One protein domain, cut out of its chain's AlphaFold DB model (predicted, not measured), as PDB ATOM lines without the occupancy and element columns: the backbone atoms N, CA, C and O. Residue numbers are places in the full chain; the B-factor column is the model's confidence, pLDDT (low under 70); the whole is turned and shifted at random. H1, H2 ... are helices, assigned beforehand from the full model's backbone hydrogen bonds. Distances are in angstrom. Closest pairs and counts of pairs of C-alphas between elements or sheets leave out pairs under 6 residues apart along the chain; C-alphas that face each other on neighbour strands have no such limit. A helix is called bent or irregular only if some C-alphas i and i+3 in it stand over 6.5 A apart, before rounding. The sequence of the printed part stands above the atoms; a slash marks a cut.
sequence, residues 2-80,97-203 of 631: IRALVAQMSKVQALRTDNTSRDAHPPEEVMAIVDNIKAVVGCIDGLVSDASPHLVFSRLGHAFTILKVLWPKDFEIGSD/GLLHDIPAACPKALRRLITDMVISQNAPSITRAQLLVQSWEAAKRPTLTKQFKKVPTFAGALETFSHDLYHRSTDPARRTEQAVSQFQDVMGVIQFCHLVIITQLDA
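Overview. This is residues 2 to 80 and 97 to 203 of the 631 residues of an uncharacterized protein of Fusarium oxysporum f. sp. lycopersici (strain 4287 / CBS 123668 / FGSC 9935 / NRRL 34936) (UniProt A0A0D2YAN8). What is the main shape? One long helix, H11, runs through the core of an elongated body; H10 folds back beside its residues 179 to 193 as a helical hairpin, with H1 packed on H10, while H3, H4, H5 and H7 cross H11 within residues 184 to 200. What lies at the margins? Short helix H2 packs on H10, H9 packs on one end of H3, H6 lies near H5, and H8 is farthest from the mean of the C-alphas. What is it made of, and how large is it? The printed part has 186 residues, with eleven named helices, H1 to H11 in order, and no named strand; the class is all helix. It is compact, with a radius of gyration of the C-alphas of 18.2 A and spans of 59 by 37 by 26 A.

Arrangement. What stands near the first printed helices? H1, residues 2 to 17, touches H10, residues 154 to 167, at a shallow tilt of 28 degrees, the same way; the closest C-alphas are those of Val 12 and Tyr 166, 6.1 A apart. H2, residues 27 to 31, touches H10 too, the closest C-alphas, of Met 31 and Glu 159, being 4.5 A apart. H3, residues 35 to 50, touches H10 with residues 41 to 45 alone, at a steep tilt of 48 degrees, opposite ways, closest at the C-alphas of Val 41 and Ala 155, 6.0 A apart. Which helix is the hub? It is H11, residues 172 to 201, which touches five helices, among them H10 in a hairpin at a shallow tilt of 5 degrees, opposite ways, with the C-alphas of Ala 157 and Val 186 closest at 5.6 A. H5, residues 60 to 70, touches H11 at a steep tilt of 60 degrees, opposite ways, closest at the C-alphas of Ala 63 and Leu 195, 5.6 A apart. H7, residues 108 to 119, touches H11 with residues 109 to 114 alone, at a steep tilt of 55 degrees, the same way, closest at the C-alphas of Leu 110 and Gly 188, 4.7 A apart. What of the short helices and the backbones? H4, residues 53 to 58, and H8, residues 133 to 138, only just touch, with 3 pairs of C-alphas within 8 A, closest at His 54 and Trp 136, 6.3 A; H6, residues 72 to 75, touches no helix, and H9, residues 144 to 147, touches H3, closest at the C-alphas of Ser 49 and Thr 145, 5.2 A apart. Every O i to N i+4 pair is within hydrogen-bond range in H1, H2, H4, H5, H7, H8, H10 and H11, and 10 of 12 are in H3; H6 and H9 are too short for such a pair. H3 is irregular, with C-alphas 36 and 39 at 7.4 A.

Along the chain. Where does the first helix begin? C-alpha 2 of H1 is at (-14.165, -4.834, 14.439). How long are the longer helices, from first to last C-alpha? H1 measures 22.7 A, H3 22.9 A, H5 15.3 A, H7 16.3 A, H10 20.1 A and H11 42.8 A. Where does the last helix end? C-alpha 201 of H11 is at (-14.026, 13.349, 22.681).

Size, cuts and confidence. How far does it reach? The two C-alphas farthest apart, those of Asn 19 and Gln 134, are 59.3 A apart. Where is it cut, and which link is long? Residues 81 to 96 are not printed, and C-alphas 80 and 97 are 25.8 A apart across the cut; residues 120 to 132 make the long link from H7 to H8. Where is confidence low? The pLDDT is under 70 in residues 17 to 23 and 70 to 80, and its mean over the printed part is 83.7.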
ATOM      1  N   ILE A   2     -14.295  -3.359  14.509       85.31
ATOM      2  CA  ILE A   2     -14.165  -4.834  14.439       85.31
ATOM      3  C   ILE A   2     -15.302  -5.492  13.636       85.31
ATOM      4  O   ILE A   2     -15.028  -6.265  12.729       85.31
ATOM      5  N   ARG A   3     -16.569  -5.094  13.837       84.19
ATOM      6  CA  ARG A   3     -17.703  -5.570  13.012       84.19
ATOM      7  C   ARG A   3     -17.507  -5.332  11.505       84.19
ATOM      8  O   ARG A   3     -17.893  -6.171  10.703       84.19
ATOM      9  N   ALA A   4     -16.884  -4.217  11.120       89.06
ATOM     10  CA  ALA A   4     -16.587  -3.925   9.719       89.06
ATOM     11  C   ALA A   4     -15.432  -4.786   9.181       89.06
ATOM     12  O   ALA A   4     -15.523  -5.282   8.063       89.06
ATOM     13  N   LEU A   5     -14.395  -5.031   9.990       89.31
ATOM     14  CA  LEU A   5     -13.323  -5.975   9.655       89.31
ATOM     15  C   LEU A   5     -13.876  -7.387   9.416       89.31
ATOM     16  O   LEU A   5     -13.534  -8.021   8.423       89.31
ATOM     17  N   VAL A   6     -14.768  -7.852  10.290       86.12
ATOM     18  CA  VAL A   6     -15.431  -9.155  10.160       86.12
ATOM     19  C   VAL A   6     -16.260  -9.234   8.875       86.12
ATOM     20  O   VAL A   6     -16.095 -10.178   8.108       86.12
ATOM     21  N   ALA A   7     -17.072  -8.214   8.577       86.94
ATOM     22  CA  ALA A   7     -17.855  -8.173   7.341       86.94
ATOM     23  C   ALA A   7     -16.968  -8.219   6.079       86.94
ATOM     24  O   ALA A   7     -17.268  -8.955   5.138       86.94
ATOM     25  N   GLN A   8     -15.843  -7.492   6.068       89.31
ATOM     26  CA  GLN A   8     -14.870  -7.556   4.969       89.31
ATOM     27  C   GLN A   8     -14.226  -8.927   4.829       89.31
ATOM     28  O   GLN A   8     -14.071  -9.438   3.721       89.31
ATOM     29  N   MET A   9     -13.843  -9.519   5.956       87.38
ATOM     30  CA  MET A   9     -13.225 -10.831   5.989       87.38
ATOM     31  C   MET A   9     -14.154 -11.886   5.391       87.38
ATOM     32  O   MET A   9     -13.723 -12.652   4.533       87.38
ATOM     33  N   SER A  10     -15.430 -11.874   5.778       82.50
ATOM     34  CA  SER A  10     -16.429 -12.802   5.247       82.50
ATOM     35  C   SER A  10     -16.695 -12.588   3.754       82.50
ATOM     36  O   SER A  10     -16.751 -13.570   3.019       82.50
ATOM     37  N   LYS A  11     -16.761 -11.334   3.274       87.31
ATOM     38  CA  LYS A  11     -16.855 -11.025   1.831       87.31
ATOM     39  C   LYS A  11     -15.706 -11.667   1.048       87.31
ATOM     40  O   LYS A  11     -15.930 -12.371   0.072       87.31
ATOM     41  N   VAL A  12     -14.466 -11.442   1.485       85.44
ATOM     42  CA  VAL A  12     -13.280 -11.967   0.788       85.44
ATOM     43  C   VAL A  12     -13.215 -13.491   0.854       85.44
ATOM     44  O   VAL A  12     -12.805 -14.132  -0.111       85.44
ATOM     45  N   GLN A  13     -13.626 -14.091   1.972       79.88
ATOM     46  CA  GLN A  13     -13.718 -15.545   2.081       79.88
ATOM     47  C   GLN A  13     -14.728 -16.135   1.093       79.88
ATOM     48  O   GLN A  13     -14.402 -17.141   0.469       79.88
ATOM     49  N   ALA A  14     -15.890 -15.495   0.915       77.31
ATOM     50  CA  ALA A  14     -16.895 -15.916  -0.059       77.31
ATOM     51  C   ALA A  14     -16.335 -15.897  -1.494       77.31
ATOM     52  O   ALA A  14     -16.388 -16.917  -2.178       77.31
ATOM     53  N   LEU A  15     -15.668 -14.806  -1.893       79.06
ATOM     54  CA  LEU A  15     -15.016 -14.697  -3.209       79.06
ATOM     55  C   LEU A  15     -13.972 -15.803  -3.442       79.06
ATOM     56  O   LEU A  15     -13.865 -16.368  -4.523       79.06
ATOM     57  N   ARG A  16     -13.197 -16.170  -2.413       74.75
ATOM     58  CA  ARG A  16     -12.207 -17.258  -2.529       74.75
ATOM     59  C   ARG A  16     -12.838 -18.638  -2.710       74.75
ATOM     60  O   ARG A  16     -12.160 -19.545  -3.190       74.75
ATOM     61  N   THR A  17     -14.071 -18.833  -2.248       66.19
ATOM     62  CA  THR A  17     -14.754 -20.129  -2.301       66.19
ATOM     63  C   THR A  17     -15.485 -20.407  -3.610       66.19
ATOM     64  O   THR A  17     -15.885 -21.555  -3.804       66.19
ATOM     65  N   ASP A  18     -15.600 -19.431  -4.512       59.59
ATOM     66  CA  ASP A  18     -16.313 -19.571  -5.793       59.59
ATOM     67  C   ASP A  18     -15.570 -20.428  -6.847       59.59
ATOM     68  O   ASP A  18     -16.004 -20.539  -7.989       59.59
ATOM     69  N   ASN A  19     -14.496 -21.142  -6.467       52.06
ATOM     70  CA  ASN A  19     -13.765 -22.146  -7.271       52.06
ATOM     71  C   ASN A  19     -13.223 -21.680  -8.633       52.06
ATOM     72  O   ASN A  19     -12.625 -22.468  -9.372       52.06
ATOM     73  N   THR A  20     -13.364 -20.408  -8.969       54.16
ATOM     74  CA  THR A  20     -12.663 -19.792 -10.082       54.16
ATOM     75  C   THR A  20     -11.204 -19.533  -9.673       54.16
ATOM     76  O   THR A  20     -10.873 -19.510  -8.490       54.16
ATOM     77  N   SER A  21     -10.288 -19.467 -10.642       58.72
ATOM     78  CA  SER A  21      -8.832 -19.387 -10.425       58.72
ATOM     79  C   SER A  21      -8.397 -18.350  -9.366       58.72
ATOM     80  O   SER A  21      -9.132 -17.439  -9.003       58.72
ATOM     81  N   ARG A  22      -7.142 -18.440  -8.900       58.84
ATOM     82  CA  ARG A  22      -6.578 -17.567  -7.849       58.84
ATOM     83  C   ARG A  22      -6.639 -16.056  -8.161       58.84
ATOM     84  O   ARG A  22      -6.503 -15.262  -7.240       58.84
ATOM     85  N   ASP A  23      -6.923 -15.697  -9.413       64.44
ATOM     86  CA  ASP A  23      -7.059 -14.331  -9.933       64.44
ATOM     87  C   ASP A  23      -8.388 -14.135 -10.690       64.44
ATOM     88  O   ASP A  23      -8.476 -13.354 -11.633       64.44
ATOM     89  N   ALA A  24      -9.422 -14.899 -10.335       71.56
ATOM     90  CA  ALA A  24     -10.705 -14.852 -11.029       71.56
ATOM     91  C   ALA A  24     -11.481 -13.551 -10.825       71.56
ATOM     92  O   ALA A  24     -12.250 -13.158 -11.701       71.56
ATOM     93  N   HIS A  25     -11.274 -12.900  -9.681       80.25
ATOM     94  CA  HIS A  25     -11.925 -11.647  -9.340       80.25
ATOM     95  C   HIS A  25     -10.984 -10.466  -9.593       80.25
ATOM     96  O   HIS A  25      -9.814 -10.527  -9.198       80.25
ATOM     97  N   PRO A  26     -11.467  -9.384 -10.230       83.31
ATOM     98  CA  PRO A  26     -10.683  -8.174 -10.419       83.31
ATOM     99  C   PRO A  26     -10.307  -7.547  -9.060       83.31
ATOM    100  O   PRO A  26     -11.105  -7.602  -8.117       83.31
ATOM    101  N   PRO A  27      -9.119  -6.921  -8.934       83.38
ATOM    102  CA  PRO A  27      -8.670  -6.299  -7.685       83.38
ATOM    103  C   PRO A  27      -9.676  -5.302  -7.103       83.38
ATOM    104  O   PRO A  27      -9.842  -5.227  -5.887       83.38
ATOM    105  N   GLU A  28     -10.393  -4.576  -7.962       87.12
ATOM    106  CA  GLU A  28     -11.413  -3.612  -7.558       87.12
ATOM    107  C   GLU A  28     -12.566  -4.278  -6.798       87.12
ATOM    108  O   GLU A  28     -13.045  -3.724  -5.810       87.12
ATOM    109  N   GLU A  29     -12.991  -5.476  -7.212       87.31
ATOM    110  CA  GLU A  29     -14.046  -6.240  -6.534       87.31
ATOM    111  C   GLU A  29     -13.564  -6.759  -5.172       87.31
ATOM    112  O   GLU A  29     -14.263  -6.640  -4.162       87.31
ATOM    113  N   VAL A  30     -12.333  -7.275  -5.118       87.12
ATOM    114  CA  VAL A  30     -11.728  -7.791  -3.883       87.12
ATOM    115  C   VAL A  30     -11.562  -6.681  -2.845       87.12
ATOM    116  O   VAL A  30     -11.896  -6.871  -1.670       87.12
ATOM    117  N   MET A  31     -11.078  -5.512  -3.263       91.69
ATOM    118  CA  MET A  31     -10.797  -4.380  -2.377       91.69
ATOM    119  C   MET A  31     -12.049  -3.571  -2.018       91.69
ATOM    120  O   MET A  31     -12.068  -2.935  -0.967       91.69
ATOM    121  N   ALA A  32     -13.118  -3.621  -2.822       93.06
ATOM    122  CA  ALA A  32     -14.322  -2.821  -2.600       93.06
ATOM    123  C   ALA A  32     -14.903  -2.988  -1.189       93.06
ATOM    124  O   ALA A  32     -15.185  -4.100  -0.731       93.06
ATOM    125  N   ILE A  33     -15.151  -1.873  -0.499       93.00
ATOM    126  CA  ILE A  33     -15.765  -1.917   0.828       93.00
ATOM    127  C   ILE A  33     -17.217  -2.435   0.726       93.00
ATOM    128  O   ILE A  33     -17.946  -1.979  -0.148       93.00
ATOM    129  N   VAL A  34     -17.666  -3.349   1.603       87.62
ATOM    130  CA  VAL A  34     -19.041  -3.888   1.583       87.62
ATOM    131  C   VAL A  34     -20.046  -2.764   1.846       87.62
ATOM    132  O   VAL A  34     -19.859  -1.954   2.757       87.62
ATOM    133  N   ASP A  35     -21.133  -2.728   1.076       86.75
ATOM    134  CA  ASP A  35     -22.130  -1.651   1.114       86.75
ATOM    135  C   ASP A  35     -22.719  -1.395   2.507       86.75
ATOM    136  O   ASP A  35     -22.846  -0.238   2.915       86.75
ATOM    137  N   ASN A  36     -23.008  -2.450   3.275       82.56
ATOM    138  CA  ASN A  36     -23.597  -2.343   4.615       82.56
ATOM    139  C   ASN A  36     -22.681  -1.646   5.644       82.56
ATOM    140  O   ASN A  36     -23.170  -1.185   6.674       82.56
ATOM    141  N   ILE A  37     -21.373  -1.534   5.376       87.88
ATOM    142  CA  ILE A  37     -20.401  -0.878   6.266       87.88
ATOM    143  C   ILE A  37     -19.766   0.379   5.669       87.88
ATOM    144  O   ILE A  37     -19.067   1.083   6.396       87.88
ATOM    145  N   LYS A  38     -20.029   0.725   4.398       90.31
ATOM    146  CA  LYS A  38     -19.475   1.937   3.756       90.31
ATOM    147  C   LYS A  38     -19.732   3.202   4.575       90.31
ATOM    148  O   LYS A  38     -18.810   3.976   4.812       90.31
ATOM    149  N   ALA A  39     -20.962   3.386   5.056       88.75
ATOM    150  CA  ALA A  39     -21.325   4.551   5.865       88.75
ATOM    151  C   ALA A  39     -20.576   4.594   7.211       88.75
ATOM    152  O   ALA A  39     -20.138   5.661   7.637       88.75
ATOM    153  N   VAL A  40     -20.388   3.436   7.854       89.44
ATOM    154  CA  VAL A  40     -19.639   3.303   9.116       89.44
ATOM    155  C   VAL A  40     -18.173   3.671   8.908       89.44
ATOM    156  O   VAL A  40     -17.622   4.467   9.665       89.44
ATOM    157  N   VAL A  41     -17.550   3.108   7.870       92.88
ATOM    158  CA  VAL A  41     -16.145   3.361   7.525       92.88
ATOM    159  C   VAL A  41     -15.941   4.834   7.167       92.88
ATOM    160  O   VAL A  41     -15.068   5.476   7.741       92.88
ATOM    161  N   GLY A  42     -16.802   5.401   6.315       93.00
ATOM    162  CA  GLY A  42     -16.730   6.813   5.938       93.00
ATOM    163  C   GLY A  42     -16.923   7.767   7.121       93.00
ATOM    164  O   GLY A  42     -16.234   8.778   7.210       93.00
ATOM    165  N   CYS A  43     -17.805   7.436   8.068       92.31
ATOM    166  CA  CYS A  43     -17.979   8.224   9.289       92.31
ATOM    167  C   CYS A  43     -16.728   8.188  10.184       92.31
ATOM    168  O   CYS A  43     -16.337   9.216  10.731       92.31
ATOM    169  N   ILE A  44     -16.096   7.020  10.331       94.38
ATOM    170  CA  ILE A  44     -14.846   6.858  11.087       94.38
ATOM    171  C   ILE A  44     -13.713   7.661  10.443       94.38
ATOM    172  O   ILE A  44     -13.030   8.417  11.132       94.38
ATOM    173  N   ASP A  45     -13.538   7.525   9.129       95.81
ATOM    174  CA  ASP A  45     -12.493   8.239   8.398       95.81
ATOM    175  C   ASP A  45     -12.731   9.750   8.410       95.81
ATOM    176  O   ASP A  45     -11.777  10.511   8.556       95.81
ATOM    177  N   GLY A  46     -13.991  10.191   8.361       93.38
ATOM    178  CA  GLY A  46     -14.368  11.590   8.563       93.38
ATOM    179  C   GLY A  46     -13.947  12.115   9.938       93.38
ATOM    180  O   GLY A  46     -13.263  13.132  10.017       93.38
ATOM    181  N   LEU A  47     -14.267  11.387  11.015       93.56
ATOM    182  CA  LEU A  47     -13.874  11.752  12.385       93.56
ATOM    183  C   LEU A  47     -12.352  11.877  12.547       93.56
ATOM    184  O   LEU A  47     -11.871  12.818  13.183       93.56
ATOM    185  N   VAL A  48     -11.589  10.942  11.973       96.06
ATOM    186  CA  VAL A  48     -10.118  10.948  12.033       96.06
ATOM    187  C   VAL A  48      -9.539  12.065  11.168       96.06
ATOM    188  O   VAL A  48      -8.682  12.818  11.630       96.06
ATOM    189  N   SER A  49     -10.022  12.208   9.932       94.38
ATOM    190  CA  SER A  49      -9.571  13.236   8.992       94.38
ATOM    191  C   SER A  49      -9.781  14.635   9.552       94.38
ATOM    192  O   SER A  49      -8.873  15.471   9.502       94.38
ATOM    193  N   ASP A  50     -10.964  14.878  10.113       92.38
ATOM    194  CA  ASP A  50     -11.366  16.192  10.585       92.38
ATOM    195  C   ASP A  50     -10.787  16.529  11.957       92.38
ATOM    196  O   ASP A  50     -10.893  17.682  12.364       92.38
ATOM    197  N   ALA A  51     -10.130  15.604  12.663       94.88
ATOM    198  CA  ALA A  51      -9.563  15.832  13.994       94.88
ATOM    199  C   ALA A  51      -8.599  17.038  14.055       94.88
ATOM    200  O   ALA A  51      -7.950  17.410  13.077       94.88
ATOM    201  N   SER A  52      -8.518  17.695  15.217       94.50
ATOM    202  CA  SER A  52      -7.550  18.773  15.458       94.50
ATOM    203  C   SER A  52      -6.151  18.189  15.708       94.50
ATOM    204  O   SER A  52      -5.972  17.514  16.725       94.50
ATOM    205  N   PRO A  53      -5.137  18.476  14.864       93.56
ATOM    206  CA  PRO A  53      -3.789  17.932  15.043       93.56
ATOM    207  C   PRO A  53      -3.147  18.394  16.358       93.56
ATOM    208  O   PRO A  53      -2.520  17.605  17.052       93.56
ATOM    209  N   HIS A  54      -3.368  19.649  16.756       93.44
ATOM    210  CA  HIS A  54      -2.855  20.192  18.016       93.44
ATOM    211  C   HIS A  54      -3.444  19.456  19.230       93.44
ATOM    212  O   HIS A  54      -2.721  19.134  20.168       93.44
ATOM    213  N   LEU A  55      -4.745  19.136  19.185       92.19
ATOM    214  CA  LEU A  55      -5.399  18.397  20.263       92.19
ATOM    215  C   LEU A  55      -4.905  16.947  20.324       92.19
ATOM    216  O   LEU A  55      -4.596  16.474  21.415       92.19
ATOM    217  N   VAL A  56      -4.766  16.288  19.162       92.62
ATOM    218  CA  VAL A  56      -4.252  14.911  19.055       92.62
ATOM    219  C   VAL A  56      -2.930  14.770  19.802       92.62
ATOM    220  O   VAL A  56      -2.816  13.905  20.664       92.62
ATOM    221  N   PHE A  57      -1.958  15.648  19.538       90.50
ATOM    222  CA  PHE A  57      -0.661  15.574  20.214       90.50
ATOM    223  C   PHE A  57      -0.719  16.044  21.670       90.50
ATOM    224  O   PHE A  57      -0.097  15.414  22.519       90.50
ATOM    225  N   SER A  58      -1.514  17.071  22.001       88.88
ATOM    226  CA  SER A  58      -1.648  17.536  23.395       88.88
ATOM    227  C   SER A  58      -2.230  16.476  24.344       88.88
ATOM    228  O   SER A  58      -1.947  16.489  25.540       88.88
ATOM    229  N   ARG A  59      -3.052  15.553  23.821       88.00
ATOM    230  CA  ARG A  59      -3.756  14.515  24.593       88.00
ATOM    231  C   ARG A  59      -3.294  13.099  24.264       88.00
ATOM    232  O   ARG A  59      -3.895  12.148  24.760       88.00
ATOM    233  N   LEU A  60      -2.221  12.942  23.488       87.06
ATOM    234  CA  LEU A  60      -1.763  11.647  22.989       87.06
ATOM    235  C   LEU A  60      -1.514  10.642  24.124       87.06
ATOM    236  O   LEU A  60      -2.093   9.559  24.129       87.06
ATOM    237  N   GLY A  61      -0.716  11.022  25.129       83.06
ATOM    238  CA  GLY A  61      -0.406  10.157  26.274       83.06
ATOM    239  C   GLY A  61      -1.632   9.786  27.124       83.06
ATOM    240  O   GLY A  61      -1.748   8.656  27.606       83.06
ATOM    241  N   HIS A  62      -2.592  10.706  27.261       82.44
ATOM    242  CA  HIS A  62      -3.853  10.442  27.962       82.44
ATOM    243  C   HIS A  62      -4.740   9.464  27.184       82.44
ATOM    244  O   HIS A  62      -5.216   8.479  27.745       82.44
ATOM    245  N   ALA A  63      -4.887   9.671  25.873       84.44
ATOM    246  CA  ALA A  63      -5.631   8.765  25.006       84.44
ATOM    247  C   ALA A  63      -5.021   7.354  24.994       84.44
ATOM    248  O   ALA A  63      -5.761   6.375  25.038       84.44
ATOM    249  N   PHE A  64      -3.690   7.234  25.032       82.38
ATOM    250  CA  PHE A  64      -3.008   5.951  25.228       82.38
ATOM    251  C   PHE A  64      -3.365   5.282  26.555       82.38
ATOM    252  O   PHE A  64      -3.563   4.071  26.591       82.38
ATOM    253  N   THR A  65      -3.442   6.055  27.639       80.94
ATOM    254  CA  THR A  65      -3.800   5.529  28.962       80.94
ATOM    255  C   THR A  65      -5.217   4.961  28.950       80.94
ATOM    256  O   THR A  65      -5.421   3.838  29.402       80.94
ATOM    257  N   ILE A  66      -6.172   5.682  28.353       78.88
ATOM    258  CA  ILE A  66      -7.544   5.191  28.158       78.88
ATOM    259  C   ILE A  66      -7.545   3.933  27.282       78.88
ATOM    260  O   ILE A  66      -8.118   2.917  27.663       78.88
ATOM    261  N   LEU A  67      -6.874   3.975  26.127       73.75
ATOM    262  CA  LEU A  67      -6.852   2.861  25.180       73.75
ATOM    263  C   LEU A  67      -6.251   1.593  25.799       73.75
ATOM    264  O   LEU A  67      -6.769   0.508  25.576       73.75
ATOM    265  N   LYS A  68      -5.202   1.725  26.620       74.94
ATOM    266  CA  LYS A  68      -4.580   0.606  27.338       74.94
ATOM    267  C   LYS A  68      -5.513  -0.023  28.372       74.94
ATOM    268  O   LYS A  68      -5.465  -1.232  28.564       74.94
ATOM    269  N   VAL A  69      -6.352   0.773  29.033       71.19
ATOM    270  CA  VAL A  69      -7.368   0.250  29.959       71.19
ATOM    271  C   VAL A  69      -8.460  -0.505  29.196       71.19
ATOM    272  O   VAL A  69      -8.909  -1.545  29.662       71.19
ATOM    273  N   LEU A  70      -8.854  -0.011  28.018       67.12
ATOM    274  CA  LEU A  70      -9.896  -0.630  27.192       67.12
ATOM    275  C   LEU A  70      -9.405  -1.866  26.412       67.12
ATOM    276  O   LEU A  70     -10.187  -2.781  26.178       67.12
ATOM    277  N   TRP A  71      -8.121  -1.917  26.045       67.38
ATOM    278  CA  TRP A  71      -7.479  -3.041  25.350       67.38
ATOM    279  C   TRP A  71      -6.135  -3.425  25.994       67.38
ATOM    280  O   TRP A  71      -5.078  -3.186  25.414       67.38
ATOM    281  N   PRO A  72      -6.125  -4.044  27.187       57.22
ATOM    282  CA  PRO A  72      -4.882  -4.330  27.911       57.22
ATOM    283  C   PRO A  72      -3.997  -5.378  27.218       57.22
ATOM    284  O   PRO A  72      -2.778  -5.211  27.157       57.22
ATOM    285  N   LYS A  73      -4.605  -6.418  26.630       58.41
ATOM    286  CA  LYS A  73      -3.902  -7.563  26.016       58.41
ATOM    287  C   LYS A  73      -3.043  -7.179  24.802       58.41
ATOM    288  O   LYS A  73      -2.041  -7.830  24.521       58.41
ATOM    289  N   ASP A  74      -3.401  -6.100  24.110       56.31
ATOM    290  CA  ASP A  74      -2.697  -5.593  22.925       56.31
ATOM    291  C   ASP A  74      -1.291  -5.057  23.207       56.31
ATOM    292  O   ASP A  74      -0.410  -5.096  22.347       56.31
ATOM    293  N   PHE A  75      -1.079  -4.530  24.412       50.94
ATOM    294  CA  PHE A  75       0.177  -3.885  24.793       50.94
ATOM    295  C   PHE A  75       1.216  -4.895  25.305       50.94
ATOM    296  O   PHE A  75       2.374  -4.531  25.501       50.94
ATOM    297  N   GLU A  76       0.818  -6.154  25.506       47.66
ATOM    298  CA  GLU A  76       1.669  -7.226  26.038       47.66
ATOM    299  C   GLU A  76       2.307  -8.075  24.925       47.66
ATOM    300  O   GLU A  76       3.453  -8.493  25.044       47.66
ATOM    301  N   ILE A  77       1.627  -8.253  23.786       46.75
ATOM    302  CA  ILE A  77       2.063  -9.145  22.689       46.75
ATOM    303  C   ILE A  77       3.304  -8.606  21.936       46.75
ATOM    304  O   ILE A  77       3.933  -9.310  21.151       46.75
ATOM    305  N   GLY A  78       3.707  -7.359  22.197       43.81
ATOM    306  CA  GLY A  78       4.904  -6.737  21.623       43.81
ATOM    307  C   GLY A  78       6.070  -6.540  22.594       43.81
ATOM    308  O   GLY A  78       7.045  -5.894  22.201       43.81
ATOM    309  N   SER A  79       5.982  -7.030  23.840       40.25
ATOM    310  CA  SER A  79       6.904  -6.657  24.924       40.25
ATOM    311  C   SER A  79       8.256  -7.382  24.928       40.25
ATOM    312  O   SER A  79       8.904  -7.446  25.970       40.25
ATOM    313  N   ASP A  80       8.741  -7.854  23.780       36.72
ATOM    314  CA  ASP A  80      10.172  -8.109  23.603       36.72
ATOM    315  C   ASP A  80      10.863  -6.779  23.290       36.72
ATOM    316  O   ASP A  80      11.221  -6.466  22.148       36.72
ATOM    317  N   GLY A  97       9.403  17.739  18.788       72.31
ATOM    318  CA  GLY A  97       9.010  17.417  20.153       72.31
ATOM    319  C   GLY A  97       7.749  16.541  20.254       72.31
ATOM    320  O   GLY A  97       7.400  16.108  21.351       72.31
ATOM    321  N   LEU A  98       7.049  16.274  19.142       77.50
ATOM    322  CA  LEU A  98       5.720  15.638  19.133       77.50
ATOM    323  C   LEU A  98       5.743  14.129  19.417       77.50
ATOM    324  O   LEU A  98       4.756  13.579  19.900       77.50
ATOM    325  N   LEU A  99       6.857  13.454  19.119       80.81
ATOM    326  CA  LEU A  99       6.998  12.005  19.310       80.81
ATOM    327  C   LEU A  99       7.417  11.624  20.740       80.81
ATOM    328  O   LEU A  99       7.333  10.451  21.101       80.81
ATOM    329  N   HIS A 100       7.826  12.595  21.569       73.44
ATOM    330  CA  HIS A 100       8.304  12.353  22.941       73.44
ATOM    331  C   HIS A 100       7.220  11.807  23.874       73.44
ATOM    332  O   HIS A 100       7.533  11.082  24.814       73.44
ATOM    333  N   ASP A 101       5.951  12.108  23.595       71.31
ATOM    334  CA  ASP A 101       4.816  11.691  24.426       71.31
ATOM    335  C   ASP A 101       4.238  10.317  24.011       71.31
ATOM    336  O   ASP A 101       3.216   9.885  24.548       71.31
ATOM    337  N   ILE A 102       4.889   9.601  23.079       80.69
ATOM    338  CA  ILE A 102       4.535   8.217  22.725       80.69
ATOM    339  C   ILE A 102       5.080   7.264  23.803       80.69
ATOM    340  O   ILE A 102       6.300   7.117  23.934       80.69
ATOM    341  N   PRO A 103       4.219   6.536  24.540       77.06
ATOM    342  CA  PRO A 103       4.674   5.642  25.599       77.06
ATOM    343  C   PRO A 103       5.591   4.529  25.081       77.06
ATOM    344  O   PRO A 103       5.378   3.986  23.994       77.06
ATOM    345  N   ALA A 104       6.564   4.106  25.897       73.12
ATOM    346  CA  ALA A 104       7.452   2.980  25.583       73.12
ATOM    347  C   ALA A 104       6.677   1.695  25.236       73.12
ATOM    348  O   ALA A 104       7.039   0.994  24.299       73.12
ATOM    349  N   ALA A 105       5.562   1.451  25.928       72.31
ATOM    350  CA  ALA A 105       4.692   0.300  25.705       72.31
ATOM    351  C   ALA A 105       3.823   0.388  24.430       72.31
ATOM    352  O   ALA A 105       3.055  -0.528  24.169       72.31
ATOM    353  N   CYS A 106       3.890   1.474  23.647       79.00
ATOM    354  CA  CYS A 106       3.107   1.621  22.416       79.00
ATOM    355  C   CYS A 106       3.414   0.487  21.410       79.00
ATOM    356  O   CYS A 106       4.591   0.302  21.075       79.00
ATOM    357  N   PRO A 107       2.391  -0.226  20.886       79.69
ATOM    358  CA  PRO A 107       2.573  -1.285  19.898       79.69
ATOM    359  C   PRO A 107       3.367  -0.824  18.671       79.69
ATOM    360  O   PRO A 107       3.201   0.299  18.190       79.69
ATOM    361  N   LYS A 108       4.213  -1.710  18.123       81.56
ATOM    362  CA  LYS A 108       5.127  -1.387  17.008       81.56
ATOM    363  C   LYS A 108       4.392  -0.838  15.777       81.56
ATOM    364  O   LYS A 108       4.817   0.180  15.232       81.56
ATOM    365  N   ALA A 109       3.286  -1.472  15.374       83.81
ATOM    366  CA  ALA A 109       2.478  -1.038  14.231       83.81
ATOM    367  C   ALA A 109       1.902   0.372  14.445       83.81
ATOM    368  O   ALA A 109       2.090   1.255  13.612       83.81
ATOM    369  N   LEU A 110       1.292   0.624  15.609       87.06
ATOM    370  CA  LEU A 110       0.737   1.933  15.959       87.06
ATOM    371  C   LEU A 110       1.816   3.024  16.036       87.06
ATOM    372  O   LEU A 110       1.640   4.110  15.486       87.06
ATOM    373  N   ARG A 111       2.960   2.729  16.666       87.94
ATOM    374  CA  ARG A 111       4.104   3.649  16.730       87.94
ATOM    375  C   ARG A 111       4.576   4.035  15.331       87.94
ATOM    376  O   ARG A 111       4.804   5.213  15.079       87.94
ATOM    377  N   ARG A 112       4.694   3.063  14.422       88.44
ATOM    378  CA  ARG A 112       5.076   3.311  13.026       88.44
ATOM    379  C   ARG A 112       4.081   4.238  12.327       88.44
ATOM    380  O   ARG A 112       4.517   5.206  11.718       88.44
ATOM    381  N   LEU A 113       2.776   3.997  12.469       92.25
ATOM    382  CA  LEU A 113       1.734   4.838  11.864       92.25
ATOM    383  C   LEU A 113       1.799   6.295  12.352       92.25
ATOM    384  O   LEU A 113       1.710   7.218  11.543       92.25
ATOM    385  N   ILE A 114       1.996   6.513  13.658       90.81
ATOM    386  CA  ILE A 114       2.126   7.865  14.227       90.81
ATOM    387  C   ILE A 114       3.393   8.552  13.699       90.81
ATOM    388  O   ILE A 114       3.333   9.705  13.272       90.81
ATOM    389  N   THR A 115       4.525   7.845  13.687       89.12
ATOM    390  CA  THR A 115       5.798   8.372  13.174       89.12
ATOM    391  C   THR A 115       5.708   8.720  11.687       89.12
ATOM    392  O   THR A 115       6.085   9.825  11.298       89.12
ATOM    393  N   ASP A 116       5.154   7.829  10.860       89.62
ATOM    394  CA  ASP A 116       4.979   8.051   9.420       89.62
ATOM    395  C   ASP A 116       4.073   9.260   9.143       89.62
ATOM    396  O   ASP A 116       4.351  10.042   8.228       89.62
ATOM    397  N   MET A 117       3.025   9.457   9.952       92.00
ATOM    398  CA  MET A 117       2.170  10.640   9.879       92.00
ATOM    399  C   MET A 117       2.961  11.916  10.195       92.00
ATOM    400  O   MET A 117       2.927  12.847   9.389       92.00
ATOM    401  N   VAL A 118       3.706  11.955  11.307       87.94
ATOM    402  CA  VAL A 118       4.487  13.136  11.731       87.94
ATOM    403  C   VAL A 118       5.557  13.510  10.706       87.94
ATOM    404  O   VAL A 118       5.662  14.677  10.336       87.94
ATOM    405  N   ILE A 119       6.292  12.531  10.170       87.00
ATOM    406  CA  ILE A 119       7.321  12.767   9.140       87.00
ATOM    407  C   ILE A 119       6.696  13.287   7.831       87.00
ATOM    408  O   ILE A 119       7.339  13.992   7.056       87.00
ATOM    409  N   SER A 120       5.422  12.984   7.574       87.19
ATOM    410  CA  SER A 120       4.708  13.387   6.356       87.19
ATOM    411  C   SER A 120       4.097  14.797   6.391       87.19
ATOM    412  O   SER A 120       3.181  15.103   5.618       87.19
ATOM    413  N   GLN A 121       4.554  15.648   7.306       86.00
ATOM    414  CA  GLN A 121       4.006  16.980   7.529       86.00
ATOM    415  C   GLN A 121       4.082  17.883   6.281       86.00
ATOM    416  O   GLN A 121       5.108  17.983   5.614       86.00
ATOM    417  N   ASN A 122       2.963  18.542   5.963       78.38
ATOM    418  CA  ASN A 122       2.785  19.381   4.766       78.38
ATOM    419  C   ASN A 122       2.717  20.879   5.021       78.38
ATOM    420  O   ASN A 122       2.952  21.676   4.115       78.38
ATOM    421  N   ALA A 123       2.264  21.240   6.211       73.81
ATOM    422  CA  ALA A 123       2.057  22.608   6.645       73.81
ATOM    423  C   ALA A 123       3.195  23.001   7.606       73.81
ATOM    424  O   ALA A 123       3.991  22.131   7.972       73.81
ATOM    425  N   PRO A 124       3.305  24.278   8.027       76.50
ATOM    426  CA  PRO A 124       4.320  24.690   8.995       76.50
ATOM    427  C   PRO A 124       4.385  23.728  10.188       76.50
ATOM    428  O   PRO A 124       3.342  23.219  10.625       76.50
ATOM    429  N   SER A 125       5.603  23.439  10.661       77.12
ATOM    430  CA  SER A 125       5.844  22.515  11.773       77.12
ATOM    431  C   SER A 125       4.987  22.901  12.982       77.12
ATOM    432  O   SER A 125       4.944  24.069  13.368       77.12
ATOM    433  N   ILE A 126       4.274  21.925  13.556       82.06
ATOM    434  CA  ILE A 126       3.585  22.118  14.834       82.06
ATOM    435  C   ILE A 126       4.617  21.708  15.862       82.06
ATOM    436  O   ILE A 126       5.115  20.588  15.830       82.06
ATOM    437  N   THR A 127       4.952  22.626  16.748       82.25
ATOM    438  CA  THR A 127       5.875  22.354  17.846       82.25
ATOM    439  C   THR A 127       5.095  22.073  19.121       82.25
ATOM    440  O   THR A 127       3.942  22.489  19.271       82.25
ATOM    441  N   ARG A 128       5.737  21.416  20.089       79.50
ATOM    442  CA  ARG A 128       5.141  21.150  21.408       79.50
ATOM    443  C   ARG A 128       4.594  22.410  22.099       79.50
ATOM    444  O   ARG A 128       3.557  22.354  22.752       79.50
ATOM    445  N   ALA A 129       5.249  23.558  21.916       80.62
ATOM    446  CA  ALA A 129       4.826  24.838  22.488       80.62
ATOM    447  C   ALA A 129       3.515  25.385  21.889       80.62
ATOM    448  O   ALA A 129       2.896  26.277  22.464       80.62
ATOM    449  N   GLN A 130       3.084  24.865  20.738       86.31
ATOM    450  CA  GLN A 130       1.903  25.327  20.007       86.31
ATOM    451  C   GLN A 130       0.674  24.442  20.234       86.31
ATOM    452  O   GLN A 130      -0.348  24.660  19.597       86.31
ATOM    453  N   LEU A 131       0.720  23.454  21.131       86.75
ATOM    454  CA  LEU A 131      -0.355  22.474  21.349       86.75
ATOM    455  C   LEU A 131      -1.567  23.020  22.141       86.75
ATOM    456  O   LEU A 131      -2.169  22.317  22.947       86.75
ATOM    457  N   LEU A 132      -1.932  24.280  21.901       89.06
ATOM    458  CA  LEU A 132      -3.013  25.002  22.570       89.06
ATOM    459  C   LEU A 132      -4.128  25.372  21.583       89.06
ATOM    460  O   LEU A 132      -3.895  25.550  20.383       89.06
ATOM    461  N   VAL A 133      -5.347  25.562  22.098       89.69
ATOM    462  CA  VAL A 133      -6.509  25.939  21.275       89.69
ATOM    463  C   VAL A 133      -6.293  27.269  20.544       89.69
ATOM    464  O   VAL A 133      -6.684  27.396  19.385       89.69
ATOM    465  N   GLN A 134      -5.615  28.248  21.163       90.69
ATOM    466  CA  GLN A 134      -5.367  29.554  20.539       90.69
ATOM    467  C   GLN A 134      -4.444  29.428  19.323       90.69
ATOM    468  O   GLN A 134      -4.676  30.076  18.304       90.69
ATOM    469  N   SER A 135      -3.424  28.571  19.405       91.62
ATOM    470  CA  SER A 135      -2.515  28.284  18.292       91.62
ATOM    471  C   SER A 135      -3.238  27.567  17.153       91.62
ATOM    472  O   SER A 135      -3.054  27.924  15.992       91.62
ATOM    473  N   TRP A 136      -4.129  26.623  17.475       92.81
ATOM    474  CA  TRP A 136      -4.976  25.967  16.477       92.81
ATOM    475  C   TRP A 136      -5.923  26.953  15.776       92.81
ATOM    476  O   TRP A 136      -6.033  26.934  14.548       92.81
ATOM    477  N   GLU A 137      -6.569  27.852  16.525       90.75
ATOM    478  CA  GLU A 137      -7.419  28.912  15.969       90.75
ATOM    479  C   GLU A 137      -6.612  29.877  15.082       90.75
ATOM    480  O   GLU A 137      -7.024  30.162  13.954       90.75
ATOM    481  N   ALA A 138      -5.432  30.314  15.541       90.19
ATOM    482  CA  ALA A 138      -4.530  31.196  14.796       90.19
ATOM    483  C   ALA A 138      -4.014  30.555  13.496       90.19
ATOM    484  O   ALA A 138      -3.917  31.224  12.468       90.19
ATOM    485  N   ALA A 139      -3.776  29.241  13.503       86.81
ATOM    486  CA  ALA A 139      -3.404  28.457  12.325       86.81
ATOM    487  C   ALA A 139      -4.567  28.237  11.334       86.81
ATOM    488  O   ALA A 139      -4.449  27.440  10.404       86.81
ATOM    489  N   LYS A 140      -5.698  28.935  11.508       89.19
ATOM    490  CA  LYS A 140      -6.930  28.781  10.719       89.19
ATOM    491  C   LYS A 140      -7.565  27.393  10.853       89.19
ATOM    492  O   LYS A 140      -8.237  26.938   9.929       89.19
ATOM    493  N   ARG A 141      -7.420  26.765  12.026       90.69
ATOM    494  CA  ARG A 141      -8.099  25.520  12.418       90.69
ATOM    495  C   ARG A 141      -7.822  24.363  11.443       90.69
ATOM    496  O   ARG A 141      -8.766  23.825  10.858       90.69
ATOM    497  N   PRO A 142      -6.551  23.972  11.229       91.25
ATOM    498  CA  PRO A 142      -6.233  22.855  10.349       91.25
ATOM    499  C   PRO A 142      -6.880  21.562  10.861       91.25
ATOM    500  O   PRO A 142      -7.044  21.366  12.071       91.25
ATOM    501  N   THR A 143      -7.245  20.691   9.925       92.94
ATOM    502  CA  THR A 143      -7.628  19.300  10.189       92.94
ATOM    503  C   THR A 143      -6.396  18.400  10.092       92.94
ATOM    504  O   THR A 143      -5.359  18.820   9.569       92.94
ATOM    505  N   LEU A 144      -6.493  17.164  10.578       93.69
ATOM    506  CA  LEU A 144      -5.377  16.220  10.597       93.69
ATOM    507  C   LEU A 144      -4.839  15.952   9.180       93.69
ATOM    508  O   LEU A 144      -3.636  16.051   8.948       93.69
ATOM    509  N   THR A 145      -5.729  15.734   8.209       93.44
ATOM    510  CA  THR A 145      -5.385  15.500   6.790       93.44
ATOM    511  C   THR A 145      -4.870  16.737   6.057       93.44
ATOM    512  O   THR A 145      -4.110  16.618   5.099       93.44
ATOM    513  N   LYS A 146      -5.232  17.946   6.506       92.62
ATOM    514  CA  LYS A 146      -4.624  19.184   5.989       92.62
ATOM    515  C   LYS A 146      -3.205  19.388   6.522       92.62
ATOM    516  O   LYS A 146      -2.395  20.023   5.851       92.62
ATOM    517  N   GLN A 147      -2.908  18.858   7.707       92.94
ATOM    518  CA  GLN A 147      -1.610  19.001   8.361       92.94
ATOM    519  C   GLN A 147      -0.580  17.959   7.885       92.94
ATOM    520  O   GLN A 147       0.590  18.304   7.694       92.94
ATOM    521  N   PHE A 148      -1.007  16.713   7.661       92.62
ATOM    522  CA  PHE A 148      -0.137  15.568   7.353       92.62
ATOM    523  C   PHE A 148      -0.589  14.837   6.076       92.62
ATOM    524  O   PHE A 148      -1.784  14.623   5.891       92.62
ATOM    525  N   LYS A 149       0.345  14.414   5.196       90.56
ATOM    526  CA  LYS A 149       0.000  13.626   3.982       90.56
ATOM    527  C   LYS A 149      -0.471  12.222   4.314       90.56
ATOM    528  O   LYS A 149      -1.382  11.716   3.673       90.56
ATOM    529  N   LYS A 150       0.220  11.561   5.242       91.69
ATOM    530  CA  LYS A 150       0.057  10.137   5.539       91.69
ATOM    531  C   LYS A 150      -0.784   9.953   6.797       91.69
ATOM    532  O   LYS A 150      -0.298   9.431   7.792       91.69
ATOM    533  N   VAL A 151      -2.034  10.409   6.763       94.50
ATOM    534  CA  VAL A 151      -3.008  10.063   7.809       94.50
ATOM    535  C   VAL A 151      -3.586   8.681   7.480       94.50
ATOM    536  O   VAL A 151      -4.171   8.534   6.405       94.50
ATOM    537  N   PRO A 152      -3.426   7.667   8.351       94.31
ATOM    538  CA  PRO A 152      -4.020   6.350   8.141       94.31
ATOM    539  C   PRO A 152      -5.547   6.432   8.036       94.31
ATOM    540  O   PRO A 152      -6.187   7.100   8.849       94.31
ATOM    541  N   THR A 153      -6.125   5.719   7.069       95.56
ATOM    542  CA  THR A 153      -7.578   5.581   6.912       95.56
ATOM    543  C   THR A 153      -8.006   4.147   7.193       95.56
ATOM    544  O   THR A 153      -7.324   3.185   6.828       95.56
ATOM    545  N   PHE A 154      -9.153   3.991   7.844       96.62
ATOM    546  CA  PHE A 154      -9.753   2.694   8.098       96.62
ATOM    547  C   PHE A 154     -10.218   2.040   6.793       96.62
ATOM    548  O   PHE A 154     -10.016   0.837   6.634       96.62
ATOM    549  N   ALA A 155     -10.749   2.809   5.831       96.56
ATOM    550  CA  ALA A 155     -11.043   2.296   4.490       96.56
ATOM    551  C   ALA A 155      -9.802   1.680   3.827       96.56
ATOM    552  O   ALA A 155      -9.842   0.516   3.437       96.56
ATOM    553  N   GLY A 156      -8.682   2.411   3.784       96.25
ATOM    554  CA  GLY A 156      -7.451   1.936   3.145       96.25
ATOM    555  C   GLY A 156      -6.857   0.702   3.831       96.25
ATOM    556  O   GLY A 156      -6.333  -0.197   3.168       96.25
ATOM    557  N   ALA A 157      -6.985   0.614   5.159       96.44
ATOM    558  CA  ALA A 157      -6.582  -0.567   5.916       96.44
ATOM    559  C   ALA A 157      -7.447  -1.791   5.587       96.44
ATOM    560  O   ALA A 157      -6.914  -2.886   5.427       96.44
ATOM    561  N   LEU A 158      -8.766  -1.615   5.454       96.06
ATOM    562  CA  LEU A 158      -9.674  -2.686   5.046       96.06
ATOM    563  C   LEU A 158      -9.433  -3.125   3.597       96.06
ATOM    564  O   LEU A 158      -9.422  -4.322   3.340       96.06
ATOM    565  N   GLU A 159      -9.194  -2.190   2.676       95.75
ATOM    566  CA  GLU A 159      -8.867  -2.476   1.272       95.75
ATOM    567  C   GLU A 159      -7.586  -3.311   1.152       95.75
ATOM    568  O   GLU A 159      -7.577  -4.359   0.501       95.75
ATOM    569  N   THR A 160      -6.523  -2.886   1.845       94.75
ATOM    570  CA  THR A 160      -5.236  -3.598   1.882       94.75
ATOM    571  C   THR A 160      -5.399  -4.973   2.526       94.75
ATOM    572  O   THR A 160      -4.977  -5.980   1.963       94.75
ATOM    573  N   PHE A 161      -6.099  -5.045   3.665       93.25
ATOM    574  CA  PHE A 161      -6.400  -6.311   4.328       93.25
ATOM    575  C   PHE A 161      -7.188  -7.263   3.419       93.25
ATOM    576  O   PHE A 161      -6.899  -8.458   3.387       93.25
ATOM    577  N   SER A 162      -8.171  -6.758   2.670       92.12
ATOM    578  CA  SER A 162      -8.970  -7.560   1.747       92.12
ATOM    579  C   SER A 162      -8.132  -8.138   0.610       92.12
ATOM    580  O   SER A 162      -8.214  -9.343   0.356       92.12
ATOM    581  N   HIS A 163      -7.298  -7.313  -0.024       92.12
ATOM    582  CA  HIS A 163      -6.346  -7.756  -1.042       92.12
ATOM    583  C   HIS A 163      -5.411  -8.846  -0.490       92.12
ATOM    584  O   HIS A 163      -5.296  -9.945  -1.040       92.12
ATOM    585  N   ASP A 164      -4.804  -8.588   0.664       90.50
ATOM    586  CA  ASP A 164      -3.810  -9.472   1.265       90.50
ATOM    587  C   ASP A 164      -4.409 -10.791   1.777       90.50
ATOM    588  O   ASP A 164      -3.768 -11.848   1.712       90.50
ATOM    589  N   LEU A 165      -5.651 -10.757   2.265       87.81
ATOM    590  CA  LEU A 165      -6.418 -11.941   2.645       87.81
ATOM    591  C   LEU A 165      -6.790 -12.785   1.421       87.81
ATOM    592  O   LEU A 165      -6.740 -14.017   1.501       87.81
ATOM    593  N   TYR A 166      -7.150 -12.154   0.301       86.56
ATOM    594  CA  TYR A 166      -7.499 -12.846  -0.939       86.56
ATOM    595  C   TYR A 166      -6.292 -13.610  -1.504       86.56
ATOM    596  O   TYR A 166      -6.374 -14.817  -1.751       86.56
ATOM    597  N   HIS A 167      -5.127 -12.957  -1.570       85.94
ATOM    598  CA  HIS A 167      -3.897 -13.541  -2.120       85.94
ATOM    599  C   HIS A 167      -3.094 -14.416  -1.136       85.94
ATOM    600  O   HIS A 167      -2.119 -15.067  -1.539       85.94
ATOM    601  N   ARG A 168      -3.508 -14.493   0.140       84.38
ATOM    602  CA  ARG A 168      -2.825 -15.256   1.201       84.38
ATOM    603  C   ARG A 168      -2.484 -16.686   0.763       84.38
ATOM    604  O   ARG A 168      -3.306 -17.383   0.156       84.38
ATOM    605  N   SER A 169      -1.273 -17.130   1.104       80.25
ATOM    606  CA  SER A 169      -0.739 -18.445   0.738       80.25
ATOM    607  C   SER A 169      -1.654 -19.601   1.160       80.25
ATOM    608  O   SER A 169      -2.329 -19.534   2.188       80.25
ATOM    609  N   THR A 170      -1.650 -20.683   0.382       76.69
ATOM    610  CA  THR A 170      -2.272 -21.965   0.753       76.69
ATOM    611  C   THR A 170      -1.357 -22.820   1.636       76.69
ATOM    612  O   THR A 170      -1.848 -23.696   2.342       76.69
ATOM    613  N   ASP A 171      -0.047 -22.536   1.654       80.06
ATOM    614  CA  ASP A 171       0.918 -23.188   2.547       80.06
ATOM    615  C   ASP A 171       0.596 -22.885   4.027       80.06
ATOM    616  O   ASP A 171       0.565 -21.708   4.400       80.06
ATOM    617  N   PRO A 172       0.373 -23.893   4.896       73.06
ATOM    618  CA  PRO A 172      -0.077 -23.680   6.271       73.06
ATOM    619  C   PRO A 172       0.822 -22.786   7.132       73.06
ATOM    620  O   PRO A 172       0.299 -21.959   7.886       73.06
ATOM    621  N   ALA A 173       2.146 -22.927   7.026       73.75
ATOM    622  CA  ALA A 173       3.089 -22.168   7.844       73.75
ATOM    623  C   ALA A 173       3.093 -20.688   7.440       73.75
ATOM    624  O   ALA A 173       2.779 -19.828   8.269       73.75
ATOM    625  N   ARG A 174       3.322 -20.401   6.150       81.50
ATOM    626  CA  ARG A 174       3.305 -19.030   5.612       81.50
ATOM    627  C   ARG A 174       1.951 -18.357   5.767       81.50
ATOM    628  O   ARG A 174       1.881 -17.182   6.096       81.50
ATOM    629  N   ARG A 175       0.859 -19.096   5.566       78.44
ATOM    630  CA  ARG A 175      -0.507 -18.591   5.752       78.44
ATOM    631  C   ARG A 175      -0.741 -18.088   7.169       78.44
ATOM    632  O   ARG A 175      -1.430 -17.088   7.346       78.44
ATOM    633  N   THR A 176      -0.195 -18.791   8.157       76.38
ATOM    634  CA  THR A 176      -0.353 -18.406   9.557       76.38
ATOM    635  C   THR A 176       0.410 -17.127   9.868       76.38
ATOM    636  O   THR A 176      -0.164 -16.195  10.418       76.38
ATOM    637  N   GLU A 177       1.676 -17.063   9.461       80.38
ATOM    638  CA  GLU A 177       2.520 -15.873   9.610       80.38
ATOM    639  C   GLU A 177       1.906 -14.648   8.912       80.38
ATOM    640  O   GLU A 177       1.749 -13.592   9.523       80.38
ATOM    641  N   GLN A 178       1.456 -14.817   7.664       85.38
ATOM    642  CA  GLN A 178       0.780 -13.770   6.900       85.38
ATOM    643  C   GLN A 178      -0.498 -13.290   7.590       85.38
ATOM    644  O   GLN A 178      -0.735 -12.091   7.650       85.38
ATOM    645  N   ALA A 179      -1.318 -14.194   8.131       80.56
ATOM    646  CA  ALA A 179      -2.541 -13.798   8.821       80.56
ATOM    647  C   ALA A 179      -2.267 -12.991  10.091       80.56
ATOM    648  O   ALA A 179      -2.970 -12.015  10.337       80.56
ATOM    649  N   VAL A 180      -1.250 -13.383  10.867       80.12
ATOM    650  CA  VAL A 180      -0.831 -12.652  12.068       80.12
ATOM    651  C   VAL A 180      -0.356 -11.251  11.689       80.12
ATOM    652  O   VAL A 180      -0.856 -10.282  12.250       80.12
ATOM    653  N   SER A 181       0.530 -11.128  10.693       84.12
ATOM    654  CA  SER A 181       1.020  -9.823  10.221       84.12
ATOM    655  C   SER A 181      -0.121  -8.936   9.720       84.12
ATOM    656  O   SER A 181      -0.288  -7.816  10.191       84.12
ATOM    657  N   GLN A 182      -0.960  -9.457   8.820       87.62
ATOM    658  CA  GLN A 182      -2.080  -8.714   8.232       87.62
ATOM    659  C   GLN A 182      -3.086  -8.258   9.300       87.62
ATOM    660  O   GLN A 182      -3.635  -7.159   9.217       87.62
ATOM    661  N   PHE A 183      -3.336  -9.094  10.316       84.94
ATOM    662  CA  PHE A 183      -4.202  -8.725  11.432       84.94
ATOM    663  C   PHE A 183      -3.577  -7.635  12.309       84.94
ATOM    664  O   PHE A 183      -4.263  -6.687  12.684       84.94
ATOM    665  N   GLN A 184      -2.280  -7.728  12.612       84.12
ATOM    666  CA  GLN A 184      -1.566  -6.697  13.372       84.12
ATOM    667  C   GLN A 184      -1.580  -5.342  12.654       84.12
ATOM    668  O   GLN A 184      -1.779  -4.316  13.305       84.12
ATOM    669  N   ASP A 185      -1.438  -5.332  11.327       88.25
ATOM    670  CA  ASP A 185      -1.467  -4.107  10.526       88.25
ATOM    671  C   ASP A 185      -2.839  -3.416  10.593       88.25
ATOM    672  O   ASP A 185      -2.923  -2.223  10.909       88.25
ATOM    673  N   VAL A 186      -3.937  -4.158  10.384       90.94
ATOM    674  CA  VAL A 186      -5.290  -3.578  10.477       90.94
ATOM    675  C   VAL A 186      -5.643  -3.174  11.911       90.94
ATOM    676  O   VAL A 186      -6.242  -2.117  12.117       90.94
ATOM    677  N   MET A 187      -5.225  -3.950  12.918       86.94
ATOM    678  CA  MET A 187      -5.423  -3.591  14.326       86.94
ATOM    679  C   MET A 187      -4.656  -2.327  14.712       86.94
ATOM    680  O   MET A 187      -5.203  -1.491  15.430       86.94
ATOM    681  N   GLY A 188      -3.445  -2.127  14.184       89.00
ATOM    682  CA  GLY A 188      -2.688  -0.889  14.372       89.00
ATOM    683  C   GLY A 188      -3.455   0.342  13.879       89.00
ATOM    684  O   GLY A 188      -3.500   1.360  14.573       89.00
ATOM    685  N   VAL A 189      -4.129   0.243  12.727       94.25
ATOM    686  CA  VAL A 189      -4.982   1.329  12.211       94.25
ATOM    687  C   VAL A 189      -6.237   1.511  13.063       94.25
ATOM    688  O   VAL A 189      -6.589   2.641  13.393       94.25
ATOM    689  N   ILE A 190      -6.886   0.426  13.494       91.19
ATOM    690  CA  ILE A 190      -8.046   0.499  14.398       91.19
ATOM    691  C   ILE A 190      -7.678   1.227  15.695       91.19
ATOM    692  O   ILE A 190      -8.403   2.128  16.120       91.19
ATOM    693  N   GLN A 191      -6.546   0.882  16.307       88.75
ATOM    694  CA  GLN A 191      -6.043   1.542  17.511       88.75
ATOM    695  C   GLN A 191      -5.716   3.016  17.255       88.75
ATOM    696  O   GLN A 191      -6.080   3.868  18.065       88.75
ATOM    697  N   PHE A 192      -5.098   3.334  16.112       93.31
ATOM    698  CA  PHE A 192      -4.830   4.713  15.703       93.31
ATOM    699  C   PHE A 192      -6.120   5.537  15.611       93.31
ATOM    700  O   PHE A 192      -6.204   6.621  16.189       93.31
ATOM    701  N   CYS A 193      -7.154   5.013  14.947       94.50
ATOM    702  CA  CYS A 193      -8.433   5.703  14.827       94.50
ATOM    703  C   CYS A 193      -9.087   5.936  16.199       94.50
ATOM    704  O   CYS A 193      -9.552   7.043  16.464       94.50
ATOM    705  N   HIS A 194      -9.094   4.932  17.088       91.06
ATOM    706  CA  HIS A 194      -9.619   5.101  18.450       91.06
ATOM    707  C   HIS A 194      -8.843   6.160  19.221       91.06
ATOM    708  O   HIS A 194      -9.453   7.020  19.847       91.06
ATOM    709  N   LEU A 195      -7.514   6.135  19.139       91.00
ATOM    710  CA  LEU A 195      -6.660   7.114  19.792       91.00
ATOM    711  C   LEU A 195      -7.012   8.535  19.340       91.00
ATOM    712  O   LEU A 195      -7.262   9.399  20.179       91.00
ATOM    713  N   VAL A 196      -7.113   8.770  18.028       94.06
ATOM    714  CA  VAL A 196      -7.485  10.084  17.486       94.06
ATOM    715  C   VAL A 196      -8.878  10.489  17.965       94.06
ATOM    716  O   VAL A 196      -9.035  11.592  18.484       94.06
ATOM    717  N   ILE A 197      -9.873   9.604  17.878       91.25
ATOM    718  CA  ILE A 197     -11.245   9.898  18.316       91.25
ATOM    719  C   ILE A 197     -11.289  10.237  19.815       91.25
ATOM    720  O   ILE A 197     -11.886  11.246  20.185       91.25
ATOM    721  N   ILE A 198     -10.607   9.468  20.671       88.44
ATOM    722  CA  ILE A 198     -10.545   9.709  22.123       88.44
ATOM    723  C   ILE A 198      -9.973  11.098  22.420       88.44
ATOM    724  O   ILE A 198     -10.541  11.813  23.242       88.44
ATOM    725  N   THR A 199      -8.906  11.523  21.727       90.44
ATOM    726  CA  THR A 199      -8.337  12.870  21.942       90.44
ATOM    727  C   THR A 199      -9.339  13.984  21.657       90.44
ATOM    728  O   THR A 199      -9.280  15.025  22.305       90.44
ATOM    729  N   GLN A 200     -10.250  13.779  20.697       90.81
ATOM    730  CA  GLN A 200     -11.282  14.761  20.380       90.81
ATOM    731  C   GLN A 200     -12.427  14.702  21.390       90.81
ATOM    732  O   GLN A 200     -12.892  15.749  21.821       90.81
ATOM    733  N   LEU A 201     -12.885  13.506  21.775       87.69
ATOM    734  CA  LEU A 201     -14.026  13.349  22.681       87.69
ATOM    735  C   LEU A 201     -13.715  13.794  24.114       87.69
ATOM    736  O   LEU A 201     -14.579  14.405  24.737       87.69
ATOM    737  N   ASP A 202     -12.500  13.529  24.602       82.75
ATOM    738  CA  ASP A 202     -12.040  13.854  25.960       82.75
ATOM    739  C   ASP A 202     -11.026  15.016  25.955       82.75
ATOM    740  O   ASP A 202      -9.894  14.933  26.460       82.75
ATOM    741  N   ALA A 203     -11.432  16.104  25.296       86.00
ATOM    742  CA  ALA A 203     -10.666  17.340  25.234       86.00
ATOM    743  C   ALA A 203     -10.633  18.029  26.612       86.00
ATOM    744  O   ALA A 203     -11.592  17.926  27.375       86.00
TER     745      ALA A 203